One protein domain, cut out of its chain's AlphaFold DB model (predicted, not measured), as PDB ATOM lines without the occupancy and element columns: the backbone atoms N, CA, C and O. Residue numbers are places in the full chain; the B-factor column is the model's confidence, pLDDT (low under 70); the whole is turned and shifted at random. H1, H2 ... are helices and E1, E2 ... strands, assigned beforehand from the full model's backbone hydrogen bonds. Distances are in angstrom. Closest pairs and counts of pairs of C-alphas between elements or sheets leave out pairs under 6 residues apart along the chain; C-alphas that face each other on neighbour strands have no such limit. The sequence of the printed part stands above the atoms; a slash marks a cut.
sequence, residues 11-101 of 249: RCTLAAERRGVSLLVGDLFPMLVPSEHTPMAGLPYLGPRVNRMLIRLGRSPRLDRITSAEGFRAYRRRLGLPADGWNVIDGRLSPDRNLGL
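Overview. This is residues 11 to 101 of the 249 residues of an uncharacterized protein of Acidimicrobiia bacterium (UniProt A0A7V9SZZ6). The domain is a flat, loosely built frame: H2 and H3 follow one another along one long edge, a small sheet of the two short strands E1 and E2 lies at the opposite edge and takes up only a part of it, and H1 lies at one end, near H3. The long link of residues 79 to 96 runs from H3 through the middle to E2, while residues 28 to 47 make the looped path from E1 to H2. The printed part has 91 residues, with three named helices and two named strands in the order H1, E1, H2, H3, E2; the sheet is parallel, and the class is mixed, helices and strands, with under half of the residues in named elements. The whole is only just compact, close to loose, with a radius of gyration of the C-alphas of 14.4 A, and spans 42 by 31 by 17 A.

Arrangement. H1, residues 11 to 19, and H3, residues 69 to 78, are close but not clearly touching; their closest C-alphas, those of Leu 14 and Arg 76, are 7.5 A apart. They run the same way at a shallow tilt of 32 degrees. E1, residues 24 to 27, and E2, residues 97 to 100, are parallel neighbours, with 24 degrees between their directions. C-alphas 26 and 99 face each other at 4.6 A. N 27 and O 99, at 2.8 A, and N 25 and O 97, at 3.0 A, are within hydrogen-bond range. H2, residues 48 to 59, is apart from H1, H3 and E2. E1, H2, H3 and E2 form a strand-helix-strand unit, two parallel neighbour strands with helices between them along the chain, and its crossover is right-handed. In H1, H2 and H3 every O i to N i+4 pair is within hydrogen-bond range.

Along the chain. H1 begins at C-alpha 11, (108.723, 140.421, 119.923), and is 12.1 A long from first to last C-alpha. E1 is 10.0 A long. H2, the longest helix, is 16.4 A long and begins at C-alpha 48, (125.379, 139.291, 148.158). H3 is 14.2 A long. E2 is 10.4 A long and ends at C-alpha 100, (111.743, 151.680, 135.891).

Size, cuts and confidence. The two C-alphas farthest apart are those of Arg 19 and Leu 46, at 42.5 A. The printed part has no cut. The links from E1 to H2, 20 residues, and from H3 to E2, 18 residues, are long. The link from H1 to E1 is tight. The mean pLDDT of the printed part is 71.7; 42 residues are under 70, among them residues 27 to 34, 61 to 68 and 84 to 100.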
ATOM      1  N   ARG A  11     109.013 140.085 121.326       67.69
ATOM      2  CA  ARG A  11     108.723 140.421 119.923       67.69
ATOM      3  C   ARG A  11     108.727 141.919 119.637       67.69
ATOM      4  O   ARG A  11     109.137 142.290 118.543       67.69
ATOM      5  N   CYS A  12     108.290 142.757 120.577       67.19
ATOM      6  CA  CYS A  12     108.297 144.213 120.405       67.19
ATOM      7  C   CYS A  12     109.727 144.747 120.294       67.19
ATOM      8  O   CYS A  12     110.041 145.444 119.333       67.19
ATOM      9  N   THR A  13     110.603 144.328 121.209       72.00
ATOM     10  CA  THR A  13     112.020 144.701 121.232       72.00
ATOM     11  C   THR A  13     112.737 144.279 119.957       72.00
ATOM     12  O   THR A  13     113.329 145.105 119.267       72.00
ATOM     13  N   LEU A  14     112.577 143.014 119.561       75.75
ATOM     14  CA  LEU A  14     113.179 142.484 118.336       75.75
ATOM     15  C   LEU A  14     112.648 143.159 117.064       75.75
ATOM     16  O   LEU A  14     113.369 143.297 116.078       75.75
ATOM     17  N   ALA A  15     111.371 143.545 117.053       75.00
ATOM     18  CA  ALA A  15     110.752 144.207 115.911       75.00
ATOM     19  C   ALA A  15     111.197 145.665 115.759       75.00
ATOM     20  O   ALA A  15     111.284 146.129 114.621       75.00
ATOM     21  N   ALA A  16     111.434 146.368 116.869       72.00
ATOM     22  CA  ALA A  16     111.968 147.724 116.867       72.00
ATOM     23  C   ALA A  16     113.429 147.725 116.402       72.00
ATOM     24  O   ALA A  16     113.753 148.400 115.427       72.00
ATOM     25  N   GLU A  17     114.254 146.852 116.989       75.19
ATOM     26  CA  GLU A  17     115.672 146.694 116.646       75.19
ATOM     27  C   GLU A  17     115.859 146.343 115.161       75.19
ATOM     28  O   GLU A  17     116.608 147.001 114.447       75.19
ATOM     29  N   ARG A  18     115.089 145.374 114.640       79.12
ATOM     30  CA  ARG A  18     115.138 144.996 113.216       79.12
ATOM     31  C   ARG A  18     114.741 146.132 112.268       79.12
ATOM     32  O   ARG A  18     115.147 146.120 111.110       79.12
ATOM     33  N   ARG A  19     113.893 147.061 112.711       77.50
ATOM     34  CA  ARG A  19     113.406 148.176 111.884       77.50
ATOM     35  C   ARG A  19     114.170 149.478 112.115       77.50
ATOM     36  O   ARG A  19     113.817 150.464 111.481       77.50
ATOM     37  N   GLY A  20     115.164 149.493 113.008       72.00
ATOM     38  CA  GLY A  20     115.878 150.714 113.387       72.00
ATOM     39  C   GLY A  20     114.968 151.771 114.018       72.00
ATOM     40  O   GLY A  20     115.198 152.962 113.845       72.00
ATOM     41  N   VAL A  21     113.892 151.348 114.690       71.12
ATOM     42  CA  VAL A  21     112.962 152.257 115.371       71.12
ATOM     43  C   VAL A  21     113.411 152.409 116.813       71.12
ATOM     44  O   VAL A  21     113.516 151.401 117.510       71.12
ATOM     45  N   SER A  22     113.596 153.650 117.266       68.00
ATOM     46  CA  SER A  22     113.943 153.921 118.659       68.00
ATOM     47  C   SER A  22     112.876 153.386 119.617       68.00
ATOM     48  O   SER A  22     111.691 153.704 119.482       68.00
ATOM     49  N   LEU A  23     113.292 152.593 120.601       66.75
ATOM     50  CA  LEU A  23     112.418 151.936 121.564       66.75
ATOM     51  C   LEU A  23     112.731 152.360 123.000       66.75
ATOM     52  O   LEU A  23     113.831 152.195 123.512       66.75
ATOM     53  N   LEU A  24     111.719 152.798 123.732       69.00
ATOM     54  CA  LEU A  24     111.820 152.928 125.180       69.00
ATOM     55  C   LEU A  24     111.055 151.776 125.834       69.00
ATOM     56  O   LEU A  24     109.871 151.591 125.562       69.00
ATOM     57  N   VAL A  25     111.721 151.004 126.695       69.50
ATOM     58  CA  VAL A  25     111.073 149.972 127.520       69.50
ATOM     59  C   VAL A  25     110.889 150.505 128.934       69.50
ATOM     60  O   VAL A  25     111.826 151.020 129.535       69.50
ATOM     61  N   GLY A  26     109.679 150.373 129.468       70.06
ATOM     62  CA  GLY A  26     109.371 150.659 130.863       70.06
ATOM     63  C   GLY A  26     109.108 149.375 131.645       70.06
ATOM     64  O   GLY A  26     108.299 148.552 131.220       70.06
ATOM     65  N   ASP A  27     109.787 149.198 132.774       69.44
ATOM     66  CA  ASP A  27     109.697 148.016 133.628       69.44
ATOM     67  C   ASP A  27     108.778 148.266 134.829       69.44
ATOM     68  O   ASP A  27     109.085 149.082 135.696       69.44
ATOM     69  N   LEU A  28     107.650 147.558 134.876       68.94
ATOM     70  CA  LEU A  28     106.695 147.581 135.993       68.94
ATOM     71  C   LEU A  28     106.986 146.499 137.045       68.94
ATOM     72  O   LEU A  28     106.372 146.506 138.106       68.94
ATOM     73  N   PHE A  29     107.907 145.574 136.761       69.31
ATOM     74  CA  PHE A  29     108.253 144.445 137.623       69.31
ATOM     75  C   PHE A  29     109.722 144.540 138.024       69.31
ATOM     76  O   PHE A  29     110.551 143.743 137.574       69.31
ATOM     77  N   PRO A  30     110.075 145.491 138.902       63.41
ATOM     78  CA  PRO A  30     111.466 145.716 139.258       63.41
ATOM     79  C   PRO A  30     112.139 144.495 139.899       63.41
ATOM     80  O   PRO A  30     113.348 144.348 139.796       63.41
ATOM     81  N   MET A  31     111.372 143.572 140.488       69.06
ATOM     82  CA  MET A  31     111.888 142.313 141.046       69.06
ATOM     83  C   MET A  31     112.487 141.372 139.986       69.06
ATOM     84  O   MET A  31     113.189 140.420 140.317       69.06
ATOM     85  N   LEU A  32     112.205 141.616 138.702       66.44
ATOM     86  CA  LEU A  32     112.819 140.912 137.574       66.44
ATOM     87  C   LEU A  32     114.095 141.604 137.086       66.44
ATOM     88  O   LEU A  32     114.661 141.207 136.064       66.44
ATOM     89  N   VAL A  33     114.523 142.683 137.740       68.38
ATOM     90  CA  VAL A  33     115.807 143.327 137.492       68.38
ATOM     91  C   VAL A  33     116.861 142.634 138.356       68.38
ATOM     92  O   VAL A  33     116.795 142.744 139.577       68.38
ATOM     93  N   PRO A  34     117.853 141.950 137.761       69.25
ATOM     94  CA  PRO A  34     118.911 141.331 138.544       69.25
ATOM     95  C   PRO A  34     119.698 142.386 139.331       69.25
ATOM     96  O   PRO A  34     120.124 143.391 138.759       69.25
ATOM     97  N   SER A  35     119.911 142.124 140.617       72.50
ATOM     98  CA  SER A  35     120.814 142.871 141.491       72.50
ATOM     99  C   SER A  35     121.521 141.897 142.419       72.50
ATOM    100  O   SER A  35     120.921 140.923 142.859       72.50
ATOM    101  N   GLU A  36     122.781 142.137 142.760       73.69
ATOM    102  CA  GLU A  36     123.462 141.346 143.790       73.69
ATOM    103  C   GLU A  36     122.898 141.561 145.198       73.69
ATOM    104  O   GLU A  36     123.044 140.687 146.052       73.69
ATOM    105  N   HIS A  37     122.203 142.674 145.416       72.62
ATOM    106  CA  HIS A  37     121.654 143.072 146.709       72.62
ATOM    107  C   HIS A  37     120.215 142.592 146.932       72.62
ATOM    108  O   HIS A  37     119.759 142.555 148.070       72.62
ATOM    109  N   THR A  38     119.523 142.165 145.872       73.19
ATOM    110  CA  THR A  38     118.137 141.674 145.937       73.19
ATOM    111  C   THR A  38     118.017 140.318 145.233       73.19
ATOM    112  O   THR A  38     118.476 140.191 144.094       73.19
ATOM    113  N   PRO A  39     117.425 139.279 145.854       72.06
ATOM    114  CA  PRO A  39     117.260 137.985 145.195       72.06
ATOM    115  C   PRO A  39     116.269 138.077 144.028       72.06
ATOM    116  O   PRO A  39     115.303 138.839 144.071       72.06
ATOM    117  N   MET A  40     116.472 137.261 142.988       65.75
ATOM    118  CA  MET A  40     115.449 137.100 141.947       65.75
ATOM    119  C   MET A  40     114.169 136.515 142.560       65.75
ATOM    120  O   MET A  40     114.237 135.633 143.418       65.75
ATOM    121  N   ALA A  41     113.018 137.024 142.110       64.12
ATOM    122  CA  ALA A  41     111.697 136.748 142.674       64.12
ATOM    123  C   ALA A  41     111.492 135.276 143.097       64.12
ATOM    124  O   ALA A  41     111.602 134.362 142.281       64.12
ATOM    125  N   GLY A  42     111.168 135.072 144.380       66.56
ATOM    126  CA  GLY A  42     110.876 133.759 144.970       66.56
ATOM    127  C   GLY A  42     112.076 133.005 145.555       66.56
ATOM    128  O   GLY A  42     111.874 131.955 146.157       66.56
ATOM    129  N   LEU A  43     113.307 133.514 145.421       74.12
ATOM    130  CA  LEU A  43     114.495 132.902 146.026       74.12
ATOM    131  C   LEU A  43     114.840 133.528 147.389       74.12
ATOM    132  O   LEU A  43     114.727 134.747 147.546       74.12
ATOM    133  N   PRO A  44     115.313 132.732 148.368       76.62
ATOM    134  CA  PRO A  44     115.806 133.271 149.628       76.62
ATOM    135  C   PRO A  44     117.076 134.098 149.402       76.62
ATOM    136  O   PRO A  44     117.959 133.724 148.625       76.62
ATOM    137  N   TYR A  45     117.197 135.217 150.115       84.12
ATOM    138  CA  TYR A  45     118.414 136.020 150.090       84.12
ATOM    139  C   TYR A  45     119.474 135.411 151.013       84.12
ATOM    140  O   TYR A  45     119.413 135.549 152.230       84.12
ATOM    141  N   LEU A  46     120.469 134.745 150.423       85.62
ATOM    142  CA  LEU A  46     121.586 134.109 151.141       85.62
ATOM    143  C   LEU A  46     122.844 134.998 151.193       85.62
ATOM    144  O   LEU A  46     123.966 134.516 151.347       85.62
ATOM    145  N   GLY A  47     122.664 136.308 151.015       84.00
ATOM    146  CA  GLY A  47     123.736 137.296 150.985       84.00
ATOM    147  C   GLY A  47     124.288 137.595 149.582       84.00
ATOM    148  O   GLY A  47     124.064 136.850 148.619       84.00
ATOM    149  N   PRO A  48     125.063 138.686 149.451       80.00
ATOM    150  CA  PRO A  48     125.379 139.291 148.158       80.00
ATOM    151  C   PRO A  48     126.280 138.414 147.284       80.00
ATOM    152  O   PRO A  48     126.128 138.364 146.065       80.00
ATOM    153  N   ARG A  49     127.205 137.653 147.890       80.12
ATOM    154  CA  ARG A  49     128.108 136.750 147.153       80.12
ATOM    155  C   ARG A  49     127.356 135.592 146.500       80.12
ATOM    156  O   ARG A  49     127.586 135.304 145.327       80.12
ATOM    157  N   VAL A  50     126.457 134.955 147.255       83.25
ATOM    158  CA  VAL A  50     125.644 133.830 146.772       83.25
ATOM    159  C   VAL A  50     124.662 134.324 145.717       83.25
ATOM    160  O   VAL A  50     124.578 133.745 144.638       83.25
ATOM    161  N   ASN A  51     123.998 135.452 145.965       81.06
ATOM    162  CA  ASN A  51     123.063 136.031 145.008       81.06
ATOM    163  C   ASN A  51     123.748 136.430 143.683       81.06
ATOM    164  O   ASN A  51     123.306 136.045 142.599       81.06
ATOM    165  N   ARG A  52     124.916 137.089 143.752       79.69
ATOM    166  CA  ARG A  52     125.754 137.394 142.578       79.69
ATOM    167  C   ARG A  52     126.145 136.129 141.807       79.69
ATOM    168  O   ARG A  52     126.162 136.139 140.575       79.69
ATOM    169  N   MET A  53     126.468 135.040 142.507       81.06
ATOM    170  CA  MET A  53     126.773 133.749 141.885       81.06
ATOM    171  C   MET A  53     125.553 133.167 141.161       81.06
ATOM    172  O   MET A  53     125.691 132.755 140.009       81.06
ATOM    173  N   LEU A  54     124.371 133.176 141.784       79.12
ATOM    174  CA  LEU A  54     123.128 132.669 141.189       79.12
ATOM    175  C   LEU A  54     122.738 133.445 139.925       79.12
ATOM    176  O   LEU A  54     122.422 132.835 138.903       79.12
ATOM    177  N   ILE A  55     122.849 134.776 139.941       74.44
ATOM    178  CA  ILE A  55     122.599 135.620 138.761       74.44
ATOM    179  C   ILE A  55     123.596 135.308 137.638       74.44
ATOM    180  O   ILE A  55     123.203 135.141 136.481       74.44
ATOM    181  N   ARG A  56     124.893 135.182 137.960       75.88
ATOM    182  CA  ARG A  56     125.924 134.790 136.979       75.88
ATOM    183  C   ARG A  56     125.651 133.414 136.389       75.88
ATOM    184  O   ARG A  56     125.853 133.218 135.193       75.88
ATOM    185  N   LEU A  57     125.188 132.475 137.208       76.50
ATOM    186  CA  LEU A  57     124.832 131.140 136.756       76.50
ATOM    187  C   LEU A  57     123.612 131.187 135.825       76.50
ATOM    188  O   LEU A  57     123.671 130.597 134.752       76.50
ATOM    189  N   GLY A  58     122.573 131.962 136.160       71.62
ATOM    190  CA  GLY A  58     121.405 132.208 135.298       71.62
ATOM    191  C   GLY A  58     121.753 132.837 133.942       71.62
ATOM    192  O   GLY A  58     121.113 132.546 132.930       71.62
ATOM    193  N   ARG A  59     122.812 133.657 133.904       71.75
ATOM    194  CA  ARG A  59     123.353 134.263 132.676       71.75
ATOM    195  C   ARG A  59     124.325 133.370 131.900       71.75
ATOM    196  O   ARG A  59     124.672 133.686 130.764       71.75
ATOM    197  N   SER A  60     124.771 132.270 132.501       70.75
ATOM    198  CA  SER A  60     125.765 131.374 131.919       70.75
ATOM    199  C   SER A  60     125.194 130.612 130.724       70.75
ATOM    200  O   SER A  60     124.103 130.044 130.838       70.75
ATOM    201  N   PRO A  61     125.976 130.443 129.641       66.81
ATOM    202  CA  PRO A  61     125.583 129.593 128.526       66.81
ATOM    203  C   PRO A  61     125.248 128.148 128.933       66.81
ATOM    204  O   PRO A  61     124.479 127.455 128.274       66.81
ATOM    205  N   ARG A  62     125.783 127.689 130.074       68.06
ATOM    206  CA  ARG A  62     125.519 126.350 130.626       68.06
ATOM    207  C   ARG A  62     124.048 126.111 130.974       68.06
ATOM    208  O   ARG A  62     123.620 124.963 130.972       68.06
ATOM    209  N   LEU A  63     123.283 127.167 131.263       68.81
ATOM    210  CA  LEU A  63     121.851 127.069 131.550       68.81
ATOM    211  C   LEU A  63     120.969 127.413 130.341       68.81
ATOM    212  O   LEU A  63     119.747 127.404 130.469       68.81
ATOM    213  N   ASP A  64     121.542 127.658 129.157       67.31
ATOM    214  CA  ASP A  64     120.792 128.130 127.984       67.31
ATOM    215  C   ASP A  64     119.668 127.184 127.531       67.31
ATOM    216  O   ASP A  64     118.652 127.636 126.995       67.31
ATOM    217  N   ARG A  65     119.844 125.872 127.743       62.19
ATOM    218  CA  ARG A  65     118.825 124.854 127.442       62.19
ATOM    219  C   ARG A  65     117.632 124.919 128.391       62.19
ATOM    220  O   ARG A  65     116.517 124.618 127.980       62.19
ATOM    221  N   ILE A  66     117.863 125.332 129.635       62.94
ATOM    222  CA  ILE A  66     116.835 125.452 130.675       62.94
ATOM    223  C   ILE A  66     116.120 126.802 130.543       62.94
ATOM    224  O   ILE A  66     114.902 126.880 130.655       62.94
ATOM    225  N   THR A  67     116.857 127.865 130.219       63.94
ATOM    226  CA  THR A  67     116.328 129.232 130.097       63.94
ATOM    227  C   THR A  67     115.744 129.549 128.716       63.94
ATOM    228  O   THR A  67     115.353 130.682 128.450       63.94
ATOM    229  N   SER A  68     115.670 128.569 127.806       68.00
ATOM    230  CA  SER A  68     115.253 128.758 126.404       68.00
ATOM    231  C   SER A  68     116.085 129.789 125.616       68.00
ATOM    232  O   SER A  68     115.680 130.234 124.536       68.00
ATOM    233  N   ALA A  69     117.268 130.159 126.110       70.12
ATOM    234  CA  ALA A  69     118.106 131.198 125.522       70.12
ATOM    235  C   ALA A  69     118.683 130.791 124.152       70.12
ATOM    236  O   ALA A  69     118.837 131.636 123.270       70.12
ATOM    237  N   GLU A  70     118.928 129.494 123.920       72.25
ATOM    238  CA  GLU A  70     119.276 128.965 122.587       72.25
ATOM    239  C   GLU A  70     118.193 129.277 121.541       72.25
ATOM    240  O   GLU A  70     118.502 129.735 120.436       72.25
ATOM    241  N   GLY A  71     116.918 129.082 121.898       73.81
ATOM    242  CA  GLY A  71     115.777 129.365 121.025       73.81
ATOM    243  C   GLY A  71     115.662 130.853 120.693       73.81
ATOM    244  O   GLY A  71     115.477 131.214 119.527       73.81
ATOM    245  N   PHE A  72     115.865 131.714 121.692       74.69
ATOM    246  CA  PHE A  72     115.887 133.165 121.523       74.69
ATOM    247  C   PHE A  72     117.025 133.631 120.601       74.69
ATOM    248  O   PHE A  72     116.776 134.347 119.628       74.69
ATOM    249  N   ARG A  73     118.262 133.168 120.825       77.06
ATOM    250  CA  ARG A  73     119.417 133.502 119.970       77.06
ATOM    251  C   ARG A  73     119.259 132.980 118.544       77.06
ATOM    252  O   ARG A  73     119.614 133.670 117.591       77.06
ATOM    253  N   ALA A  74     118.710 131.777 118.366       79.62
ATOM    254  CA  ALA A  74     118.385 131.249 117.041       79.62
ATOM    255  C   ALA A  74     117.345 132.123 116.321       79.62
ATOM    256  O   ALA A  74     117.468 132.371 115.123       79.62
ATOM    257  N   TYR A  75     116.349 132.632 117.048       78.56
ATOM    258  CA  TYR A  75     115.360 133.549 116.492       78.56
ATOM    259  C   TYR A  75     115.970 134.911 116.122       78.56
ATOM    260  O   TYR A  75     115.712 135.391 115.022       78.56
ATOM    261  N   ARG A  76     116.851 135.487 116.957       81.81
ATOM    262  CA  ARG A  76     117.613 136.710 116.625       81.81
ATOM    263  C   ARG A  76     118.441 136.542 115.347       81.81
ATOM    264  O   ARG A  76     118.314 137.360 114.440       81.81
ATOM    265  N   ARG A  77     119.170 135.425 115.208       84.38
ATOM    266  CA  ARG A  77     119.919 135.094 113.978       84.38
ATOM    267  C   ARG A  77     119.023 135.030 112.743       84.38
ATOM    268  O   ARG A  77     119.364 135.602 111.716       84.38
ATOM    269  N   ARG A  78     117.845 134.401 112.843       84.56
ATOM    270  CA  ARG A  78     116.858 134.361 111.741       84.56
ATOM    271  C   ARG A  78     116.343 135.743 111.338       84.56
ATOM    272  O   ARG A  78     115.896 135.916 110.211       84.56
ATOM    273  N   LEU A  79     116.363 136.709 112.254       81.25
ATOM    274  CA  LEU A  79     115.986 138.096 111.989       81.25
ATOM    275  C   LEU A  79     117.153 138.948 111.461       81.25
ATOM    276  O   LEU A  79     116.920 140.117 111.164       81.25
ATOM    277  N   GLY A  80     118.364 138.388 111.343       82.25
ATOM    278  CA  GLY A  80     119.580 139.123 110.981       82.25
ATOM    279  C   GLY A  80     120.143 139.987 112.115       82.25
ATOM    280  O   GLY A  80     120.937 140.881 111.855       82.25
ATOM    281  N   LEU A  81     119.717 139.752 113.361       78.81
ATOM    282  CA  LEU A  81     120.136 140.528 114.530       78.81
ATOM    283  C   LEU A  81     121.332 139.875 115.247       78.81
ATOM    284  O   LEU A  81     121.414 138.640 115.274       78.81
ATOM    285  N   PRO A  82     122.211 140.663 115.905       73.44
ATOM    286  CA  PRO A  82     123.285 140.130 116.742       73.44
ATOM    287  C   PRO A  82     122.720 139.206 117.822       73.44
ATOM    288  O   PRO A  82     121.790 139.585 118.534       73.44
ATOM    289  N   ALA A  83     123.248 137.989 117.947       71.25
ATOM    290  CA  ALA A  83     122.759 136.999 118.912       71.25
ATOM    291  C   ALA A  83     123.741 136.721 120.059       71.25
ATOM    292  O   ALA A  83     123.330 136.194 121.093       71.25
ATOM    293  N   ASP A  84     125.010 137.086 119.892       67.25
ATOM    294  CA  ASP A  84     126.045 136.901 120.906       67.25
ATOM    295  C   ASP A  84     125.887 137.928 122.035       67.25
ATOM    296  O   ASP A  84     125.518 139.078 121.796       67.25
ATOM    297  N   GLY A  85     126.123 137.502 123.279       59.38
ATOM    298  CA  GLY A  85     125.973 138.351 124.469       59.38
ATOM    299  C   GLY A  85     124.533 138.532 124.972       59.38
ATOM    300  O   GLY A  85     124.339 139.151 126.011       59.38
ATOM    301  N   TRP A  86     123.531 137.964 124.293       59.03
ATOM    302  CA  TRP A  86     122.126 138.051 124.703       59.03
ATOM    303  C   TRP A  86     121.663 136.827 125.509       59.03
ATOM    304  O   TRP A  86     121.788 135.679 125.065       59.03
ATOM    305  N   ASN A  87     121.050 137.088 126.667       64.69
ATOM    306  CA  ASN A  87     120.358 136.104 127.505       64.69
ATOM    307  C   ASN A  87     118.843 136.398 127.549       64.69
ATOM    308  O   ASN A  87     118.421 137.536 127.359       64.69
ATOM    309  N   VAL A  88     118.018 135.379 127.820       64.75
ATOM    310  CA  VAL A  88     116.562 135.519 128.017       64.75
ATOM    311  C   VAL A  88     116.205 136.551 129.099       64.75
ATOM    312  O   VAL A  88     115.215 137.263 128.961       64.75
ATOM    313  N   ILE A  89     117.039 136.668 130.140       64.62
ATOM    314  CA  ILE A  89     116.885 137.627 131.243       64.62
ATOM    315  C   ILE A  89     116.952 139.069 130.718       64.62
ATOM    316  O   ILE A  89     116.203 139.935 131.167       64.62
ATOM    317  N   ASP A  90     117.809 139.306 129.724       64.31
ATOM    318  CA  ASP A  90     118.063 140.629 129.155       64.31
ATOM    319  C   ASP A  90     117.221 140.887 127.890       64.31
ATOM    320  O   ASP A  90     117.073 142.029 127.471       64.31
ATOM    321  N   GLY A  91     116.594 139.856 127.306       64.12
ATOM    322  CA  GLY A  91     115.817 139.953 126.061       64.12
ATOM    323  C   GLY A  91     114.617 140.906 126.117       64.12
ATOM    324  O   GLY A  91     114.117 141.334 125.077       64.12
ATOM    325  N   ARG A  92     114.156 141.247 127.327       66.81
ATOM    326  CA  ARG A  92     113.093 142.236 127.571       66.81
ATOM    327  C   ARG A  92     113.580 143.681 127.494       66.81
ATOM    328  O   ARG A  92     112.757 144.577 127.336       66.81
ATOM    329  N   LEU A  93     114.880 143.911 127.659       67.38
ATOM    330  CA  LEU A  93     115.441 145.249 127.745       67.38
ATOM    331  C   LEU A  93     115.498 145.874 126.359       67.38
ATOM    332  O   LEU A  93     115.892 145.227 125.389       67.38
ATOM    333  N   SER A  94     115.105 147.143 126.277       63.84
ATOM    334  CA  SER A  94     115.287 147.899 125.056       63.84
ATOM    335  C   SER A  94     116.766 148.128 124.822       63.84
ATOM    336  O   SER A  94     117.472 148.602 125.728       63.84
ATOM    337  N   PRO A  95     117.217 147.869 123.597       59.47
ATOM    338  CA  PRO A  95     118.454 148.379 123.139       59.47
ATOM    339  C   PRO A  95     118.208 149.857 122.776       59.47
ATOM    340  O   PRO A  95     118.170 150.148 121.609       59.47
ATOM    341  N   ASP A  96     117.914 150.785 123.684       61.34
ATOM    342  CA  ASP A  96     117.799 152.229 123.350       61.34
ATOM    343  C   ASP A  96     117.719 153.027 124.639       61.34
ATOM    344  O   ASP A  96     118.605 153.822 124.951       61.34
ATOM    345  N   ARG A  97     116.664 152.770 125.425       65.12
ATOM    346  CA  ARG A  97     116.496 153.240 126.807       65.12
ATOM    347  C   ARG A  97     115.574 152.311 127.598       65.12
ATOM    348  O   ARG A  97     114.552 151.857 127.085       65.12
ATOM    349  N   ASN A  98     115.905 152.093 128.873       67.75
ATOM    350  CA  ASN A  98     115.073 151.358 129.830       67.75
ATOM    351  C   ASN A  98     114.739 152.249 131.033       67.75
ATOM    352  O   ASN A  98     115.643 152.844 131.622       67.75
ATOM    353  N   LEU A  99     113.460 152.325 131.399       68.75
ATOM    354  CA  LEU A  99     112.955 153.046 132.569       68.75
ATOM    355  C   LEU A  99     112.413 152.052 133.592       68.75
ATOM    356  O   LEU A  99     111.763 151.084 133.208       68.75
ATOM    357  N   GLY A 100     112.601 152.308 134.884       69.56
ATOM    358  CA  GLY A 100     111.743 151.680 135.891       69.56
ATOM    359  C   GLY A 100     110.460 152.496 136.038       69.56
ATOM    360  O   GLY A 100     110.516 153.719 136.159       69.56
ATOM    361  N   LEU A 101     109.305 151.836 135.999       72.31
ATOM    362  CA  LEU A 101     107.997 152.482 136.071       72.31
ATOM    363  C   LEU A 101     107.326 152.354 137.446       72.31
ATOM    364  O   LEU A 101     106.113 152.186 137.542       72.31
TER     365      LEU A 101